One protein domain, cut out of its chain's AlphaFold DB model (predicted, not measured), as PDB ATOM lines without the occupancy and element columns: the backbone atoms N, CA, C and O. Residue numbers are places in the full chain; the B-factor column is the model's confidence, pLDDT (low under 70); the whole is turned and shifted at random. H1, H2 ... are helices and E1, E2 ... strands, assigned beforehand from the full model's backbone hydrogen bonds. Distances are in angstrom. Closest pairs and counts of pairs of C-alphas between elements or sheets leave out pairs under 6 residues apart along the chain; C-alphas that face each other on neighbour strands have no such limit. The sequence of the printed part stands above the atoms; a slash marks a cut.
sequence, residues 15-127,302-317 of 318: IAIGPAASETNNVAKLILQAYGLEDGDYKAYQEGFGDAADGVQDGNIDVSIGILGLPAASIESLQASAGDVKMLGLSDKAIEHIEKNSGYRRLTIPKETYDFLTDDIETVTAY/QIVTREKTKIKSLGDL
ATOM      1  N   ILE A  15     159.739 227.039 163.456       98.25
ATOM      2  CA  ILE A  15     159.757 225.684 164.020       98.25
ATOM      3  C   ILE A  15     160.733 225.626 165.190       98.25
ATOM      4  O   ILE A  15     161.924 225.878 165.004       98.25
ATOM      5  N   ALA A  16     160.241 225.264 166.375       98.19
ATOM      6  CA  ALA A  16     161.100 224.861 167.482       98.19
ATOM      7  C   ALA A  16     161.626 223.449 167.231       98.19
ATOM      8  O   ALA A  16     160.847 222.503 167.120       98.19
ATOM      9  N   ILE A  17     162.948 223.337 167.143       97.56
ATOM     10  CA  ILE A  17     163.662 222.079 166.902       97.56
ATOM     11  C   ILE A  17     164.487 221.638 168.118       97.56
ATOM     12  O   ILE A  17     165.185 220.640 168.046       97.56
ATOM     13  N   GLY A  18     164.418 222.363 169.235       96.12
ATOM     14  CA  GLY A  18     165.184 222.072 170.450       96.12
ATOM     15  C   GLY A  18     166.594 222.686 170.475       96.12
ATOM     16  O   GLY A  18     167.091 223.145 169.437       96.12
ATOM     17  N   PRO A  19     167.256 222.706 171.651       94.81
ATOM     18  CA  PRO A  19     168.555 223.360 171.843       94.81
ATOM     19  C   PRO A  19     169.641 222.833 170.898       94.81
ATOM     20  O   PRO A  19     169.604 221.669 170.508       94.81
ATOM     21  N   ALA A  20     170.631 223.663 170.554       90.62
ATOM     22  CA  ALA A  20     171.671 223.322 169.572       90.62
ATOM     23  C   ALA A  20     172.421 222.010 169.881       90.62
ATOM     24  O   ALA A  20     172.662 221.225 168.973       90.62
ATOM     25  N   ALA A  21     172.741 221.762 171.154       87.50
ATOM     26  CA  ALA A  21     173.451 220.573 171.635       87.50
ATOM     27  C   ALA A  21     172.489 219.547 172.267       87.50
ATOM     28  O   ALA A  21     172.710 219.060 173.379       87.50
ATOM     29  N   SER A  22     171.391 219.241 171.570       91.81
ATOM     30  CA  SER A  22     170.362 218.309 172.036       91.81
ATOM     31  C   SER A  22     170.031 217.258 170.985       91.81
ATOM     32  O   SER A  22     170.065 217.529 169.785       91.81
ATOM     33  N   GLU A  23     169.608 216.080 171.437       92.62
ATOM     34  CA  GLU A  23     169.104 215.060 170.518       92.62
ATOM     35  C   GLU A  23     167.788 215.477 169.850       92.62
ATOM     36  O   GLU A  23     167.540 215.115 168.703       92.62
ATOM     37  N   THR A  24     166.979 216.315 170.513       94.75
ATOM     38  CA  THR A  24     165.794 216.936 169.903       94.75
ATOM     39  C   THR A  24     166.144 217.631 168.589       94.75
ATOM     40  O   THR A  24     165.420 217.473 167.610       94.75
ATOM     41  N   ASN A  25     167.270 218.348 168.542       95.31
ATOM     42  CA  ASN A  25     167.726 219.061 167.348       95.31
ATOM     43  C   ASN A  25     168.037 218.108 166.198       95.31
ATOM     44  O   ASN A  25     167.559 218.306 165.077       95.31
ATOM     45  N   ASN A  26     168.785 217.049 166.501       92.69
ATOM     46  CA  ASN A  26     169.192 216.036 165.534       92.69
ATOM     47  C   ASN A  26     167.974 215.312 164.950       92.69
ATOM     48  O   ASN A  26     167.791 215.265 163.731       92.69
ATOM     49  N   VAL A  27     167.091 214.807 165.816       93.81
ATOM     50  CA  VAL A  27     165.908 214.058 165.381       93.81
ATOM     51  C   VAL A  27     164.872 214.958 164.704       93.81
ATOM     52  O   VAL A  27     164.250 214.532 163.731       93.81
ATOM     53  N   ALA A  28     164.714 216.219 165.125       96.38
ATOM     54  CA  ALA A  28     163.826 217.171 164.458       96.38
ATOM     55  C   ALA A  28     164.268 217.437 163.014       96.38
ATOM     56  O   ALA A  28     163.433 217.413 162.109       96.38
ATOM     57  N   LYS A  29     165.573 217.615 162.770       94.88
ATOM     58  CA  LYS A  29     166.121 217.747 161.411       94.88
ATOM     59  C   LYS A  29     165.879 216.490 160.580       94.88
ATOM     60  O   LYS A  29     165.407 216.603 159.452       94.88
ATOM     61  N   LEU A  30     166.118 215.299 161.137       93.94
ATOM     62  CA  LEU A  30     165.848 214.028 160.451       93.94
ATOM     63  C   LEU A  30     164.360 213.875 160.084       93.94
ATOM     64  O   LEU A  30     164.022 213.466 158.972       93.94
ATOM     65  N   ILE A  31     163.460 214.246 160.998       96.56
ATOM     66  CA  ILE A  31     162.013 214.258 160.759       96.56
ATOM     67  C   ILE A  31     161.674 215.227 159.622       96.56
ATOM     68  O   ILE A  31     160.989 214.842 158.679       96.56
ATOM     69  N   LEU A  32     162.162 216.468 159.667       96.38
ATOM     70  CA  LEU A  32     161.884 217.480 158.643       96.38
ATOM     71  C   LEU A  32     162.432 217.066 157.265       96.38
ATOM     72  O   LEU A  32     161.715 217.164 156.264       96.38
ATOM     73  N   GLN A  33     163.628 216.474 157.218       93.88
ATOM     74  CA  GLN A  33     164.214 215.887 156.008       93.88
ATOM     75  C   GLN A  33     163.362 214.750 155.436       93.88
ATOM     76  O   GLN A  33     163.191 214.665 154.217       93.88
ATOM     77  N   ALA A  34     162.741 213.916 156.279       94.00
ATOM     78  CA  ALA A  34     161.819 212.872 155.822       94.00
ATOM     79  C   ALA A  34     160.574 213.447 155.113       94.00
ATOM     80  O   ALA A  34     159.991 212.798 154.238       94.00
ATOM     81  N   TYR A  35     160.199 214.688 155.441       95.12
ATOM     82  CA  TYR A  35     159.176 215.457 154.734       95.12
ATOM     83  C   TYR A  35     159.745 216.300 153.588       95.12
ATOM     84  O   TYR A  35     158.971 216.855 152.814       95.12
ATOM     85  N   GLY A  36     161.061 216.310 153.380       93.38
ATOM     86  CA  GLY A  36     161.767 217.026 152.318       93.38
ATOM     87  C   GLY A  36     161.903 218.521 152.585       93.38
ATOM     88  O   GLY A  36     161.697 219.294 151.654       93.38
ATOM     89  N   LEU A  37     162.145 218.885 153.845       94.38
ATOM     90  CA  LEU A  37     162.568 220.211 154.285       94.38
ATOM     91  C   LEU A  37     164.024 220.122 154.743       94.38
ATOM     92  O   LEU A  37     164.382 219.203 155.482       94.38
ATOM     93  N   GLU A  38     164.839 221.074 154.319       92.81
ATOM     94  CA  GLU A  38     166.241 221.208 154.703       92.81
ATOM     95  C   GLU A  38     166.463 222.486 155.527       92.81
ATOM     96  O   GLU A  38     165.576 223.336 155.676       92.81
ATOM     97  N   ASP A  39     167.668 222.631 156.080       88.88
ATOM     98  CA  ASP A  39     168.068 223.854 156.769       88.88
ATOM     99  C   ASP A  39     167.938 225.056 155.814       88.88
ATOM    100  O   ASP A  39     168.546 225.104 154.745       88.88
ATOM    101  N   GLY A  40     167.145 226.049 156.219       90.50
ATOM    102  CA  GLY A  40     166.844 227.240 155.419       90.50
ATOM    103  C   GLY A  40     165.448 227.256 154.786       90.50
ATOM    104  O   GLY A  40     164.976 228.341 154.449       90.50
ATOM    105  N   ASP A  41     164.754 226.115 154.707       94.00
ATOM    106  CA  ASP A  41     163.348 226.060 154.257       94.00
ATOM    107  C   ASP A  41     162.363 226.555 155.332       94.00
ATOM    108  O   ASP A  41     161.221 226.925 155.046       94.00
ATOM    109  N   TYR A  42     162.813 226.578 156.586       95.69
ATOM    110  CA  TYR A  42     162.069 227.032 157.752       95.69
ATOM    111  C   TYR A  42     162.949 227.912 158.649       95.69
ATOM    112  O   TYR A  42     164.180 227.894 158.585       95.69
ATOM    113  N   LYS A  43     162.313 228.678 159.539       96.88
ATOM    114  CA  LYS A  43     162.999 229.461 160.563       96.88
ATOM    115  C   LYS A  43     163.117 228.600 161.812       96.88
ATOM    116  O   LYS A  43     162.132 228.395 162.520       96.88
ATOM    117  N   ALA A  44     164.320 228.097 162.058       97.00
ATOM    118  CA  ALA A  44     164.620 227.285 163.226       97.00
ATOM    119  C   ALA A  44     164.675 228.132 164.508       97.00
ATOM    120  O   ALA A  44     165.309 229.188 164.542       97.00
ATOM    121  N   TYR A  45     164.040 227.625 165.560       97.56
ATOM    122  CA  TYR A  45     164.118 228.107 166.935       97.56
ATOM    123  C   TYR A  45     164.752 226.999 167.782       97.56
ATOM    124  O   TYR A  45     164.273 225.863 167.787       97.56
ATOM    125  N   GLN A  46     165.857 227.309 168.456       96.50
ATOM    126  CA  GLN A  46     166.649 226.338 169.217       96.50
ATOM    127  C   GLN A  46     166.421 226.517 170.716       96.50
ATOM    128  O   GLN A  46     167.337 226.837 171.467       96.50
ATOM    129  N   GLU A  47     165.166 226.354 171.117       93.00
ATOM    130  CA  GLU A  47     164.680 226.697 172.453       93.00
ATOM    131  C   GLU A  47     164.482 225.449 173.319       93.00
ATOM    132  O   GLU A  47     164.262 224.348 172.805       93.00
ATOM    133  N   GLY A  48     164.508 225.627 174.643       95.06
ATOM    134  CA  GLY A  48     164.040 224.611 175.585       95.06
ATOM    135  C   GLY A  48     162.531 224.375 175.466       95.06
ATOM    136  O   GLY A  48     161.798 225.168 174.878       95.06
ATOM    137  N   PHE A  49     162.026 223.284 176.044       95.62
ATOM    138  CA  PHE A  49     160.623 222.888 175.851       95.62
ATOM    139  C   PHE A  49     159.607 223.887 176.428       95.62
ATOM    140  O   PHE A  49     158.523 224.033 175.868       95.62
ATOM    141  N   GLY A  50     159.958 224.578 177.519       94.75
ATOM    142  CA  GLY A  50     159.125 225.633 178.108       94.75
ATOM    143  C   GLY A  50     159.011 226.840 177.178       94.75
ATOM    144  O   GLY A  50     157.914 227.185 176.754       94.75
ATOM    145  N   ASP A  51     160.151 227.392 176.763       96.69
ATOM    146  CA  ASP A  51     160.216 228.526 175.833       96.69
ATOM    147  C   ASP A  51     159.570 228.200 174.474       96.69
ATOM    148  O   ASP A  51     158.888 229.033 173.873       96.69
ATOM    149  N   ALA A  52     159.727 226.962 173.990       97.69
ATOM    150  CA  ALA A  52     159.058 226.493 172.782       97.69
ATOM    151  C   ALA A  52     157.529 226.447 172.949       97.69
ATOM    152  O   ALA A  52     156.803 226.850 172.036       97.69
ATOM    153  N   ALA A  53     157.030 225.979 174.098       97.44
ATOM    154  CA  ALA A  53     155.603 225.986 174.408       97.44
ATOM    155  C   ALA A  53     155.057 227.422 174.481       97.44
ATOM    156  O   ALA A  53     154.055 227.716 173.828       97.44
ATOM    157  N   ASP A  54     155.754 228.334 175.160       97.56
ATOM    158  CA  ASP A  54     155.389 229.755 175.227       97.56
ATOM    159  C   ASP A  54     155.377 230.400 173.832       97.56
ATOM    160  O   ASP A  54     154.430 231.093 173.452       97.56
ATOM    161  N   GLY A  55     156.372 230.098 172.996       98.06
ATOM    162  CA  GLY A  55     156.406 230.570 171.616       98.06
ATOM    163  C   GLY A  55     155.233 230.056 170.773       98.06
ATOM    164  O   GLY A  55     154.686 230.813 169.962       98.06
ATOM    165  N   VAL A  56     154.802 228.803 170.970       98.12
ATOM    166  CA  VAL A  56     153.603 228.249 170.314       98.12
ATOM    167  C   VAL A  56     152.336 228.927 170.839       98.12
ATOM    168  O   VAL A  56     151.468 229.317 170.049       98.12
ATOM    169  N   GLN A  57     152.236 229.122 172.155       97.75
ATOM    170  CA  GLN A  57     151.133 229.834 172.795       97.75
ATOM    171  C   GLN A  57     150.969 231.228 172.182       97.75
ATOM    172  O   GLN A  57     149.884 231.569 171.697       97.75
ATOM    173  N   ASP A  58     152.052 231.992 172.097       96.88
ATOM    174  CA  ASP A  58     152.043 233.370 171.609       96.88
ATOM    175  C   ASP A  58     151.872 233.461 170.082       96.88
ATOM    176  O   ASP A  58     151.484 234.498 169.544       96.88
ATOM    177  N   GLY A  59     152.062 232.349 169.363       95.81
ATOM    178  CA  GLY A  59     152.023 232.297 167.900       95.81
ATOM    179  C   GLY A  59     153.304 232.802 167.233       95.81
ATOM    180  O   GLY A  59     153.284 233.118 166.046       95.81
ATOM    181  N   ASN A  60     154.402 232.877 167.987       97.00
ATOM    182  CA  ASN A  60     155.741 233.131 167.457       97.00
ATOM    183  C   ASN A  60     156.359 231.863 166.854       97.00
ATOM    184  O   ASN A  60     157.215 231.970 165.978       97.00
ATOM    185  N   ILE A  61     155.914 230.683 167.294       98.31
ATOM    186  CA  ILE A  61     156.300 229.367 166.781       98.31
ATOM    187  C   ILE A  61     155.049 228.687 166.212       98.31
ATOM    188  O   ILE A  61     154.010 228.622 166.867       98.31
ATOM    189  N   ASP A  62     155.142 228.195 164.978       98.12
ATOM    190  CA  ASP A  62     154.055 227.484 164.301       98.12
ATOM    191  C   ASP A  62     153.996 226.013 164.732       98.12
ATOM    192  O   ASP A  62     152.909 225.459 164.907       98.12
ATOM    193  N   VAL A  63     155.158 225.372 164.884       98.38
ATOM    194  CA  VAL A  63     155.301 223.959 165.263       98.38
ATOM    195  C   VAL A  63     156.441 223.805 166.262       98.38
ATOM    196  O   VAL A  63     157.524 224.343 166.051       98.38
ATOM    197  N   SER A  64     156.214 223.034 167.320       98.38
ATOM    198  CA  SER A  64     157.264 222.572 168.228       98.38
ATOM    199  C   SER A  64     157.442 221.067 168.070       98.38
ATOM    200  O   SER A  64     156.461 220.323 168.115       98.38
ATOM    201  N   ILE A  65     158.681 220.632 167.844       98.31
ATOM    202  CA  ILE A  65     159.078 219.224 167.805       98.31
ATOM    203  C   ILE A  65     159.868 218.947 169.078       98.31
ATOM    204  O   ILE A  65     160.873 219.611 169.335       98.31
ATOM    205  N   GLY A  66     159.428 217.969 169.867       95.69
ATOM    206  CA  GLY A  66     160.101 217.607 171.105       95.69
ATOM    207  C   GLY A  66     160.227 216.113 171.332       95.69
ATOM    208  O   GLY A  66     159.418 215.337 170.838       95.69
ATOM    209  N   ILE A  67     161.241 215.726 172.105       95.06
ATOM    210  CA  ILE A  67     161.419 214.375 172.634       95.06
ATOM    211  C   ILE A  67     161.209 214.413 174.149       95.06
ATOM    212  O   ILE A  67     161.921 215.110 174.868       95.06
ATOM    213  N   LEU A  68     160.148 213.766 174.621       95.25
ATOM    214  CA  LEU A  68     159.611 213.971 175.968       95.25
ATOM    215  C   LEU A  68     158.998 212.674 176.510       95.25
ATOM    216  O   LEU A  68     158.632 211.776 175.750       95.25
ATOM    217  N   GLY A  69     158.828 212.601 177.829       96.44
ATOM    218  CA  GLY A  69     158.014 211.566 178.468       96.44
ATOM    219  C   GLY A  69     156.519 211.741 178.181       96.44
ATOM    220  O   GLY A  69     156.072 212.812 177.764       96.44
ATOM    221  N   LEU A  70     155.738 210.685 178.420       95.81
ATOM    222  CA  LEU A  70     154.280 210.699 178.259       95.81
ATOM    223  C   LEU A  70     153.559 210.536 179.609       95.81
ATOM    224  O   LEU A  70     153.785 209.524 180.278       95.81
ATOM    225  N   PRO A  71     152.664 211.461 180.006       95.69
ATOM    226  CA  PRO A  71     152.445 212.788 179.420       95.69
ATOM    227  C   PRO A  71     153.592 213.766 179.748       95.69
ATOM    228  O   PRO A  71     154.410 213.523 180.642       95.69
ATOM    229  N   ALA A  72     153.640 214.882 179.023       95.69
ATOM    230  CA  ALA A  72     154.592 215.971 179.206       95.69
ATOM    231  C   ALA A  72     153.896 217.224 179.757       95.69
ATOM    232  O   ALA A  72     153.007 217.790 179.115       95.69
ATOM    233  N   ALA A  73     154.374 217.715 180.904       94.06
ATOM    234  CA  ALA A  73     153.787 218.860 181.603       94.06
ATOM    235  C   ALA A  73     153.760 220.152 180.762       94.06
ATOM    236  O   ALA A  73     152.829 220.950 180.882       94.06
ATOM    237  N   SER A  74     154.749 220.371 179.887       95.62
ATOM    238  CA  SER A  74     154.783 221.535 178.987       95.62
ATOM    239  C   SER A  74     153.673 221.502 177.934       95.62
ATOM    240  O   SER A  74     153.105 222.545 177.621       95.62
ATOM    241  N   ILE A  75     153.300 220.321 177.434       97.69
ATOM    242  CA  ILE A  75     152.198 220.162 176.471       97.69
ATOM    243  C   ILE A  75     150.844 220.300 177.172       97.69
ATOM    244  O   ILE A  75     149.952 220.965 176.643       97.69
ATOM    245  N   GLU A  76     150.694 219.747 178.377       96.69
ATOM    246  CA  GLU A  76     149.490 219.943 179.195       96.69
ATOM    247  C   GLU A  76     149.282 221.421 179.540       96.69
ATOM    248  O   GLU A  76     148.183 221.949 179.374       96.69
ATOM    249  N   SER A  77     150.350 222.108 179.951       96.19
ATOM    250  CA  SER A  77     150.319 223.540 180.267       96.19
ATOM    251  C   SER A  77     149.986 224.377 179.034       96.19
ATOM    252  O   SER A  77     149.144 225.273 179.107       96.19
ATOM    253  N   LEU A  78     150.578 224.051 177.880       98.00
ATOM    254  CA  LEU A  78     150.247 224.696 176.615       98.00
ATOM    255  C   LEU A  78     148.764 224.512 176.271       98.00
ATOM    256  O   LEU A  78     148.107 225.485 175.902       98.00
ATOM    257  N   GLN A  79     148.217 223.302 176.415       98.19
ATOM    258  CA  GLN A  79     146.800 223.055 176.146       98.19
ATOM    259  C   GLN A  79     145.894 223.785 177.138       98.19
ATOM    260  O   GLN A  79     144.895 224.371 176.724       98.19
ATOM    261  N   ALA A  80     146.245 223.802 178.423       97.62
ATOM    262  CA  ALA A  80     145.489 224.519 179.443       97.62
ATOM    263  C   ALA A  80     145.419 226.032 179.163       97.62
ATOM    264  O   ALA A  80     144.375 226.649 179.383       97.62
ATOM    265  N   SER A  81     146.499 226.621 178.645       97.19
ATOM    266  CA  SER A  81     146.578 228.054 178.344       97.19
ATOM    267  C   SER A  81     146.010 228.431 176.972       97.19
ATOM    268  O   SER A  81     145.317 229.440 176.842       97.19
ATOM    269  N   ALA A  82     146.315 227.656 175.927       97.25
ATOM    270  CA  ALA A  82     145.940 227.974 174.549       97.25
ATOM    271  C   ALA A  82     144.538 227.468 174.177       97.25
ATOM    272  O   ALA A  82     143.841 228.131 173.404       97.25
ATOM    273  N   GLY A  83     144.130 226.316 174.720       97.69
ATOM    274  CA  GLY A  83     142.829 225.681 174.503       97.69
ATOM    275  C   GLY A  83     142.619 225.032 173.129       97.69
ATOM    276  O   GLY A  83     141.573 224.427 172.913       97.69
ATOM    277  N   ASP A  84     143.576 225.154 172.210       97.62
ATOM    278  CA  ASP A  84     143.481 224.703 170.817       97.62
ATOM    279  C   ASP A  84     144.767 224.004 170.333       97.62
ATOM    280  O   ASP A  84     145.170 224.153 169.177       97.62
ATOM    281  N   VAL A  85     145.460 223.277 171.213       98.31
ATOM    282  CA  VAL A  85     146.639 222.484 170.840       98.31
ATOM    283  C   VAL A  85     146.225 221.303 169.983       98.31
ATOM    284  O   VAL A  85     145.226 220.630 170.227       98.31
ATOM    285  N   LYS A  86     147.053 221.017 168.983       97.94
ATOM    286  CA  LYS A  86     146.964 219.825 168.158       97.94
ATOM    287  C   LYS A  86     148.301 219.102 168.148       97.94
ATOM    288  O   LYS A  86     149.331 219.719 167.882       97.94
ATOM    289  N   MET A  87     148.261 217.787 168.350       98.50
ATOM    290  CA  MET A  87     149.411 216.917 168.130       98.50
ATOM    291  C   MET A  87     149.420 216.406 166.684       98.50
ATOM    292  O   MET A  87     148.380 216.039 166.133       98.50
ATOM    293  N   LEU A  88     150.590 216.426 166.053       98.44
ATOM    294  CA  LEU A  88     150.810 215.946 164.695       98.44
ATOM    295  C   LEU A  88     151.504 214.584 164.747       98.44
ATOM    296  O   LEU A  88     152.554 214.445 165.367       98.44
ATOM    297  N   GLY A  89     150.928 213.596 164.065       98.12
ATOM    298  CA  GLY A  89     151.568 212.300 163.853       98.12
ATOM    299  C   GLY A  89     152.538 212.300 162.677       98.12
ATOM    300  O   GLY A  89     152.483 213.152 161.780       98.12
ATOM    301  N   LEU A  90     153.403 211.295 162.667       98.44
ATOM    302  CA  LEU A  90     154.289 210.973 161.562       98.44
ATOM    303  C   LEU A  90     153.591 210.028 160.577       98.44
ATOM    304  O   LEU A  90     152.782 209.181 160.942       98.44
ATOM    305  N   SER A  91     153.916 210.172 159.294       97.62
ATOM    306  CA  SER A  91     153.482 209.226 158.261       97.62
ATOM    307  C   SER A  91     154.307 207.941 158.321       97.62
ATOM    308  O   SER A  91     155.483 207.996 158.679       97.62
ATOM    309  N   ASP A  92     153.747 206.815 157.865       97.38
ATOM    310  CA  ASP A  92     154.474 205.536 157.778       97.38
ATOM    311  C   ASP A  92     155.827 205.680 157.075       97.38
ATOM    312  O   ASP A  92     156.846 205.221 157.581       97.38
ATOM    313  N   LYS A  93     155.853 206.403 155.950       95.56
ATOM    314  CA  LYS A  93     157.077 206.664 155.184       95.56
ATOM    315  C   LYS A  93     158.121 207.435 155.995       95.56
ATOM    316  O   LYS A  93     159.315 207.181 155.849       95.56
ATOM    317  N   ALA A  94     157.689 208.404 156.804       96.06
ATOM    318  CA  ALA A  94     158.599 209.163 157.656       96.06
ATOM    319  C   ALA A  94     159.154 208.278 158.776       96.06
ATOM    320  O   ALA A  94     160.358 208.287 159.005       96.06
ATOM    321  N   ILE A  95     158.304 207.459 159.404       97.31
ATOM    322  CA  ILE A  95     158.724 206.500 160.431       97.31
ATOM    323  C   ILE A  95     159.732 205.500 159.852       97.31
ATOM    324  O   ILE A  95     160.820 205.367 160.395       97.31
ATOM    325  N   GLU A  96     159.437 204.879 158.707       95.25
ATOM    326  CA  GLU A  96     160.354 203.948 158.030       95.25
ATOM    327  C   GLU A  96     161.702 204.601 157.684       95.25
ATOM    328  O   GLU A  96     162.758 203.976 157.804       95.25
ATOM    329  N   HIS A  97     161.685 205.867 157.249       92.75
ATOM    330  CA  HIS A  97     162.909 206.620 156.997       92.75
ATOM    331  C   HIS A  97     163.713 206.822 158.285       92.75
ATOM    332  O   HIS A  97     164.923 206.611 158.281       92.75
ATOM    333  N   ILE A  98     163.058 207.197 159.382       93.38
ATOM    334  CA  ILE A  98     163.719 207.422 160.667       93.38
ATOM    335  C   ILE A  98     164.289 206.109 161.216       93.38
ATOM    336  O   ILE A  98     165.468 206.066 161.550       93.38
ATOM    337  N   GLU A  99     163.518 205.021 161.237       93.38
ATOM    338  CA  GLU A  99     163.973 203.714 161.738       93.38
ATOM    339  C   GLU A  99     165.179 203.173 160.958       93.38
ATOM    340  O   GLU A  99     166.069 202.550 161.532       93.38
ATOM    341  N   LYS A 100     165.235 203.427 159.645       91.50
ATOM    342  CA  LYS A 100     166.348 202.990 158.795       91.50
ATOM    343  C   LYS A 100     167.633 203.790 159.020       91.50
ATOM    344  O   LYS A 100     168.716 203.259 158.781       91.50
ATOM    345  N   ASN A 101     167.516 205.059 159.405       87.62
ATOM    346  CA  ASN A 101     168.641 205.996 159.478       87.62
ATOM    347  C   ASN A 101     168.971 206.425 160.919       87.62
ATOM    348  O   ASN A 101     169.727 207.372 161.109       87.62
ATOM    349  N   SER A 102     168.403 205.764 161.932       89.62
ATOM    350  CA  SER A 102     168.613 206.110 163.342       89.62
ATOM    351  C   SER A 102     168.386 204.917 164.285       89.62
ATOM    352  O   SER A 102     168.044 203.813 163.861       89.62
ATOM    353  N   GLY A 103     168.547 205.141 165.593       87.88
ATOM    354  CA  GLY A 103     168.188 204.174 166.639       87.88
ATOM    355  C   GLY A 103     166.717 204.210 167.074       87.88
ATOM    356  O   GLY A 103     166.317 203.413 167.917       87.88
ATOM    357  N   TYR A 104     165.897 205.093 166.502       93.00
ATOM    358  CA  TYR A 104     164.498 205.255 166.896       93.00
ATOM    359  C   TYR A 104     163.612 204.121 166.374       93.00
ATOM    360  O   TYR A 104     163.921 203.475 165.370       93.00
ATOM    361  N   ARG A 105     162.493 203.877 167.060       93.81
ATOM    362  CA  ARG A 105     161.503 202.845 166.708       93.81
ATOM    363  C   ARG A 105     160.100 203.413 166.693       93.81
ATOM    364  O   ARG A 105     159.817 204.344 167.438       93.81
ATOM    365  N   ARG A 106     159.215 202.846 165.878       97.25
ATOM    366  CA  ARG A 106     157.795 203.206 165.866       97.25
ATOM    367  C   ARG A 106     157.173 203.085 167.260       97.25
ATOM    368  O   ARG A 106     157.408 202.114 167.978       97.25
ATOM    369  N   LEU A 107     156.330 204.054 167.596       97.50
ATOM    370  CA  LEU A 107     155.459 204.041 168.764       97.50
ATOM    371  C   LEU A 107     154.111 204.661 168.391       97.50
ATOM    372  O   LEU A 107     154.060 205.644 167.656       97.50
ATOM    373  N   THR A 108     153.038 204.130 168.961       98.38
ATOM    374  CA  THR A 108     151.720 204.766 168.973       98.38
ATOM    375  C   THR A 108     151.518 205.451 170.323       98.38
ATOM    376  O   THR A 108     151.599 204.790 171.358       98.38
ATOM    377  N   ILE A 109     151.254 206.760 170.332       98.31
ATOM    378  CA  ILE A 109     150.755 207.475 171.514       98.31
ATOM    379  C   ILE A 109     149.243 207.217 171.588       98.31
ATOM    380  O   ILE A 109     148.528 207.665 170.686       98.31
ATOM    381  N   PRO A 110     148.736 206.529 172.625       98.25
ATOM    382  CA  PRO A 110     147.300 206.325 172.787       98.25
ATOM    383  C   PRO A 110     146.577 207.662 172.944       98.25
ATOM    384  O   PRO A 110     147.077 208.549 173.645       98.25
ATOM    385  N   LYS A 111     145.385 207.808 172.366       97.81
ATOM    386  CA  LYS A 111     144.562 209.022 172.523       97.81
ATOM    387  C   LYS A 111     144.248 209.356 173.986       97.81
ATOM    388  O   LYS A 111     144.008 210.503 174.320       97.81
ATOM    389  N   GLU A 112     144.279 208.373 174.881       97.38
ATOM    390  CA  GLU A 112     144.065 208.567 176.317       97.38
ATOM    391  C   GLU A 112     145.241 209.273 177.011       97.38
ATOM    392  O   GLU A 112     145.134 209.616 178.185       97.38
ATOM    393  N   THR A 113     146.361 209.487 176.313       97.69
ATOM    394  CA  THR A 113     147.555 210.129 176.885       97.69
ATOM    395  C   THR A 113     147.322 211.604 177.205       97.69
ATOM    396  O   THR A 113     147.862 212.098 178.189       97.69
ATOM    397  N   TYR A 114     146.526 212.303 176.390       97.62
ATOM    398  CA  TYR A 114     146.146 213.692 176.635       97.62
ATOM    399  C   TYR A 114     144.669 213.903 176.320       97.62
ATOM    400  O   TYR A 114     144.204 213.502 175.256       97.62
ATOM    401  N   ASP A 115     143.963 214.640 177.178       96.50
ATOM    402  CA  ASP A 115     142.516 214.882 177.054       96.50
ATOM    403  C   ASP A 115     142.084 215.507 175.713       96.50
ATOM    404  O   ASP A 115     140.931 215.369 175.305       96.50
ATOM    405  N   PHE A 116     142.985 216.223 175.029       96.75
ATOM    406  CA  PHE A 116     142.693 216.878 173.750       96.75
ATOM    407  C   PHE A 116     142.887 215.970 172.526       96.75
ATOM    408  O   PHE A 116     142.534 216.372 171.414       96.75
ATOM    409  N   LEU A 117     143.451 214.768 172.686       97.94
ATOM    410  CA  LEU A 117     143.609 213.834 171.576       97.94
ATOM    411  C   LEU A 117     142.283 213.144 171.255       97.94
ATOM    412  O   LEU A 117     141.589 212.614 172.121       97.94
ATOM    413  N   THR A 118     141.942 213.119 169.968       95.69
ATOM    414  CA  THR A 118     140.757 212.414 169.456       95.69
ATOM    415  C   THR A 118     141.084 211.035 168.895       95.69
ATOM    416  O   THR A 118     140.214 210.164 168.862       95.69
ATOM    417  N   ASP A 119     142.332 210.840 168.478       97.25
ATOM    418  CA  ASP A 119     142.835 209.669 167.771       97.25
ATOM    419  C   ASP A 119     144.240 209.332 168.281       97.25
ATOM    420  O   ASP A 119     144.951 210.204 168.790       97.25
ATOM    421  N   ASP A 120     144.626 208.067 168.137       98.44
ATOM    422  CA  ASP A 120     145.988 207.625 168.417       98.44
ATOM    423  C   ASP A 120     146.972 208.316 167.460       98.44
ATOM    424  O   ASP A 120     146.661 208.562 166.288       98.44
ATOM    425  N   ILE A 121     148.171 208.628 167.951       98.50
ATOM    426  CA  ILE A 121     149.193 209.348 167.186       98.50
ATOM    427  C   ILE A 121     150.383 208.431 166.917       98.50
ATOM    428  O   ILE A 121     151.107 208.043 167.832       98.50
ATOM    429  N   GLU A 122     150.620 208.129 165.644       98.50
ATOM    430  CA  GLU A 122     151.817 207.409 165.207       98.50
ATOM    431  C   GLU A 122     153.043 208.322 165.255       98.50
ATOM    432  O   GLU A 122     153.029 209.450 164.754       98.50
ATOM    433  N   THR A 123     154.118 207.834 165.859       98.31
ATOM    434  CA  THR A 123     155.363 208.573 166.047       98.31
ATOM    435  C   THR A 123     156.544 207.610 166.196       98.31
ATOM    436  O   THR A 123     156.453 206.424 165.865       98.31
ATOM    437  N   VAL A 124     157.678 208.114 166.676       97.06
ATOM    438  CA  VAL A 124     158.839 207.310 167.050       97.06
ATOM    439  C   VAL A 124     159.256 207.545 168.502       97.06
ATOM    440  O   VAL A 124     158.959 208.581 169.098       97.06
ATOM    441  N   THR A 125     159.955 206.564 169.062       96.19
ATOM    442  CA  THR A 125     160.459 206.538 170.432       96.19
ATOM    443  C   THR A 125     161.931 206.132 170.478       96.19
ATOM    444  O   THR A 125     162.441 205.465 169.573       96.19
ATOM    445  N   ALA A 126     162.587 206.529 171.558       95.38
ATOM    446  CA  ALA A 126     163.913 206.128 171.993       95.38
ATOM    447  C   ALA A 126     163.880 205.864 173.512       95.38
ATOM    448  O   ALA A 126     162.815 205.815 174.122       95.38
ATOM    449  N   TYR A 127     165.037 205.683 174.140       97.50
ATOM    450  CA  TYR A 127     165.156 205.524 175.589       97.50
ATOM    451  C   TYR A 127     166.002 206.638 176.197       97.50
ATOM    452  O   TYR A 127     167.112 206.876 175.710       97.50
ATOM    453  N   GLN A 302     157.018 214.068 170.174       98.19
ATOM    454  CA  GLN A 302     155.758 214.778 170.303       98.19
ATOM    455  C   GLN A 302     155.853 216.079 169.514       98.19
ATOM    456  O   GLN A 302     156.711 216.923 169.771       98.19
ATOM    457  N   ILE A 303     154.980 216.226 168.521       98.50
ATOM    458  CA  ILE A 303     154.967 217.376 167.620       98.50
ATOM    459  C   ILE A 303     153.669 218.127 167.857       98.50
ATOM    460  O   ILE A 303     152.596 217.574 167.626       98.50
ATOM    461  N   VAL A 304     153.749 219.379 168.297       98.38
ATOM    462  CA  VAL A 304     152.567 220.179 168.634       98.38
ATOM    463  C   VAL A 304     152.482 221.458 167.812       98.38
ATOM    464  O   VAL A 304     153.479 222.093 167.475       98.38
ATOM    465  N   THR A 305     151.254 221.838 167.485       98.44
ATOM    466  CA  THR A 305     150.880 223.103 166.848       98.44
ATOM    467  C   THR A 305     149.572 223.600 167.470       98.44
ATOM    468  O   THR A 305     149.023 222.959 168.365       98.44
ATOM    469  N   ARG A 306     149.047 224.731 166.998       97.69
ATOM    470  CA  ARG A 306     147.715 225.237 167.366       97.69
ATOM    471  C   ARG A 306     146.742 225.097 166.204       97.69
ATOM    472  O   ARG A 306     147.135 225.291 165.057       97.69
ATOM    473  N   GLU A 307     145.457 224.875 166.466       96.50
ATOM    474  CA  GLU A 307     144.425 224.792 165.420       96.50
ATOM    475  C   GLU A 307     144.429 226.019 164.493       96.50
ATOM    476  O   GLU A 307     144.266 225.894 163.272       96.50
ATOM    477  N   LYS A 308     144.693 227.211 165.052       94.25
ATOM    478  CA  LYS A 308     144.760 228.477 164.303       94.25
ATOM    479  C   LYS A 308     145.820 228.497 163.190       94.25
ATOM    480  O   LYS A 308     145.658 229.267 162.240       94.25
ATOM    481  N   THR A 309     146.872 227.670 163.267       95.62
ATOM    482  CA  THR A 309     147.922 227.590 162.229       95.62
ATOM    483  C   THR A 309     147.418 226.905 160.959       95.62
ATOM    484  O   THR A 309     147.977 227.111 159.882       95.62
ATOM    485  N   LYS A 310     146.337 226.116 161.072       94.88
ATOM    486  CA  LYS A 310     145.774 225.253 160.021       94.88
ATOM    487  C   LYS A 310     146.730 224.155 159.533       94.88
ATOM    488  O   LYS A 310     146.404 223.494 158.547       94.88
ATOM    489  N   ILE A 311     147.852 223.932 160.223       96.81
ATOM    490  CA  ILE A 311     148.795 222.842 159.947       96.81
ATOM    491  C   ILE A 311     148.156 221.535 160.423       96.81
ATOM    492  O   ILE A 311     147.751 221.396 161.579       96.81
ATOM    493  N   LYS A 312     148.005 220.570 159.516       95.06
ATOM    494  CA  LYS A 312     147.392 219.266 159.801       95.06
ATOM    495  C   LYS A 312     148.392 218.126 159.768       95.06
ATOM    496  O   LYS A 312     148.115 217.098 160.376       95.06
ATOM    497  N   SER A 313     149.511 218.316 159.084       96.31
ATOM    498  CA  SER A 313     150.633 217.390 159.017       96.31
ATOM    499  C   SER A 313     151.932 218.159 158.789       96.31
ATOM    500  O   SER A 313     151.905 219.292 158.306       96.31
ATOM    501  N   LEU A 314     153.077 217.523 159.040       95.38
ATOM    502  CA  LEU A 314     154.378 218.087 158.656       95.38
ATOM    503  C   LEU A 314     154.523 218.293 157.135       95.38
ATOM    504  O   LEU A 314     155.358 219.075 156.699       95.38
ATOM    505  N   GLY A 315     153.681 217.652 156.313       93.25
ATOM    506  CA  GLY A 315     153.629 217.905 154.871       93.25
ATOM    507  C   GLY A 315     153.103 219.297 154.502       93.25
ATOM    508  O   GLY A 315     153.397 219.769 153.408       93.25
ATOM    509  N   ASP A 316     152.382 219.969 155.408       93.69
ATOM    510  CA  ASP A 316     151.843 221.325 155.200       93.69
ATOM    511  C   ASP A 316     152.881 222.434 155.468       93.69
ATOM    512  O   ASP A 316     152.552 223.621 155.421       93.69
ATOM    513  N   LEU A 317     154.118 222.061 155.812       91.69
ATOM    514  CA  LEU A 317     155.208 222.995 156.106       91.69
ATOM    515  C   LEU A 317     155.961 223.477 154.853       91.69
ATOM    516  O   LEU A 317     156.794 224.371 154.976       91.69
TER     517      LEU A 317
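What this domain is: This is residues 15 to 127 and 302 to 317 of the 318 residues of the protein "TRAP ABC transporter substrate-binding protein" of Sporosarcina psychrophila (UniProt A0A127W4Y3). A small, strongly twisted sheet of three strands, E2, E6 and E3, lies in the middle, with H2 and H3 side by side over one face and H1 over E2 on the opposite face. A second part, the hairpin of E4 and E5 with H4 packed on it, lies beside the end of that sheet where E6 begins and E3 ends. The printed part has 129 residues with five named helices and six named strands, in the order H1 E1 H2 E2 H3 E3 H4 E4 E5 E6 H5, and its class is mixed, helices and strands. The larger sheet runs E2, E6, E3, and both sheets are antiparallel. The whole is compact, with a radius of gyration of the C-alphas of 13.4 A, and rounded, with spans of 37 by 32 by 26 A.

How they stand to each other: The first named element, H1, residues 23 to 34, is on the sheet of E2, residues 63 to 68, E6, residues 302 to 306, and E3, residues 85 to 88. It lies over E2 at a height over the sheet of 9.5 A, on a local plane that only just holds, with 6 C-alphas; the closest C-alphas of H1 and E2 are those of Thr 24 and Ile 67, 5.8 A apart. E1, residues 43 to 45, pairs with no named strand. H2, residues 49 to 58, and H3, residues 73 to 82, are on the face opposite to H1, at heights over the sheet of 8.8 A and 9.7 A, and both run along the strands. H2 touches H3 at a shallow tilt of 9 degrees, the same way; their closest C-alphas are those of Gln 57 and Ala 82, 5.8 A apart. E2, H3 and E3 form a split strand-helix-strand unit, two strands of one sheet that are not neighbours, with a helix between them along the chain and E6 between them in the sheet, and its crossover is right-handed. E6 is antiparallel to E2, with N 64 and O 304 within hydrogen-bond range at 2.9 A, and to E3, with N 88 and O 303 at 2.8 A. H4, residues 92 to 101, touches residues 30 to 34 of H1 alone, opposite ways at a steep tilt of 55 degrees; the closest C-alphas are those of Ala 34 and Ala 94, 5.2 A apart. E4, residues 105 to 109, and E5, residues 121 to 127, form a hairpin, with N 107 and O 123 within hydrogen-bond range at 2.9 A. E5 and E2 are near each other. H5, residues 314 to 317, is only just not on the larger sheet, with 4 pairs of C-alphas within 10 A. In H1, H2, H3 and H4 every O i to N i+4 pair is within hydrogen-bond range; H5 is too short for such a pair.

Where its parts are: H1 begins at C-alpha 23, (169.104, 215.060, 170.518), and is 16.5 A long. E1 is 6.6 A long, H2 14.2 A, E2 15.3 A, H3 13.9 A and E3 9.9 A. H4 is 14.3 A, E4 12.7 A and E5 18.4 A, ending at C-alpha 127, (165.156, 205.524, 175.589). E6 is 13.5 A and H5 5.6 A, ending at C-alpha 317, (155.208, 222.995, 156.106).

The domain as a whole: The two C-alphas farthest apart are those of Ser 81 and Lys 100, 37.4 A. Residues 128 to 301 are not printed, and C-alphas 127 and 302 are 14.2 A apart across the cut. Of the links that are printed whole, that from E4 to E5, with 11 residues, is long. The mean pLDDT of the printed part is 95.9, and no printed residue is under 70.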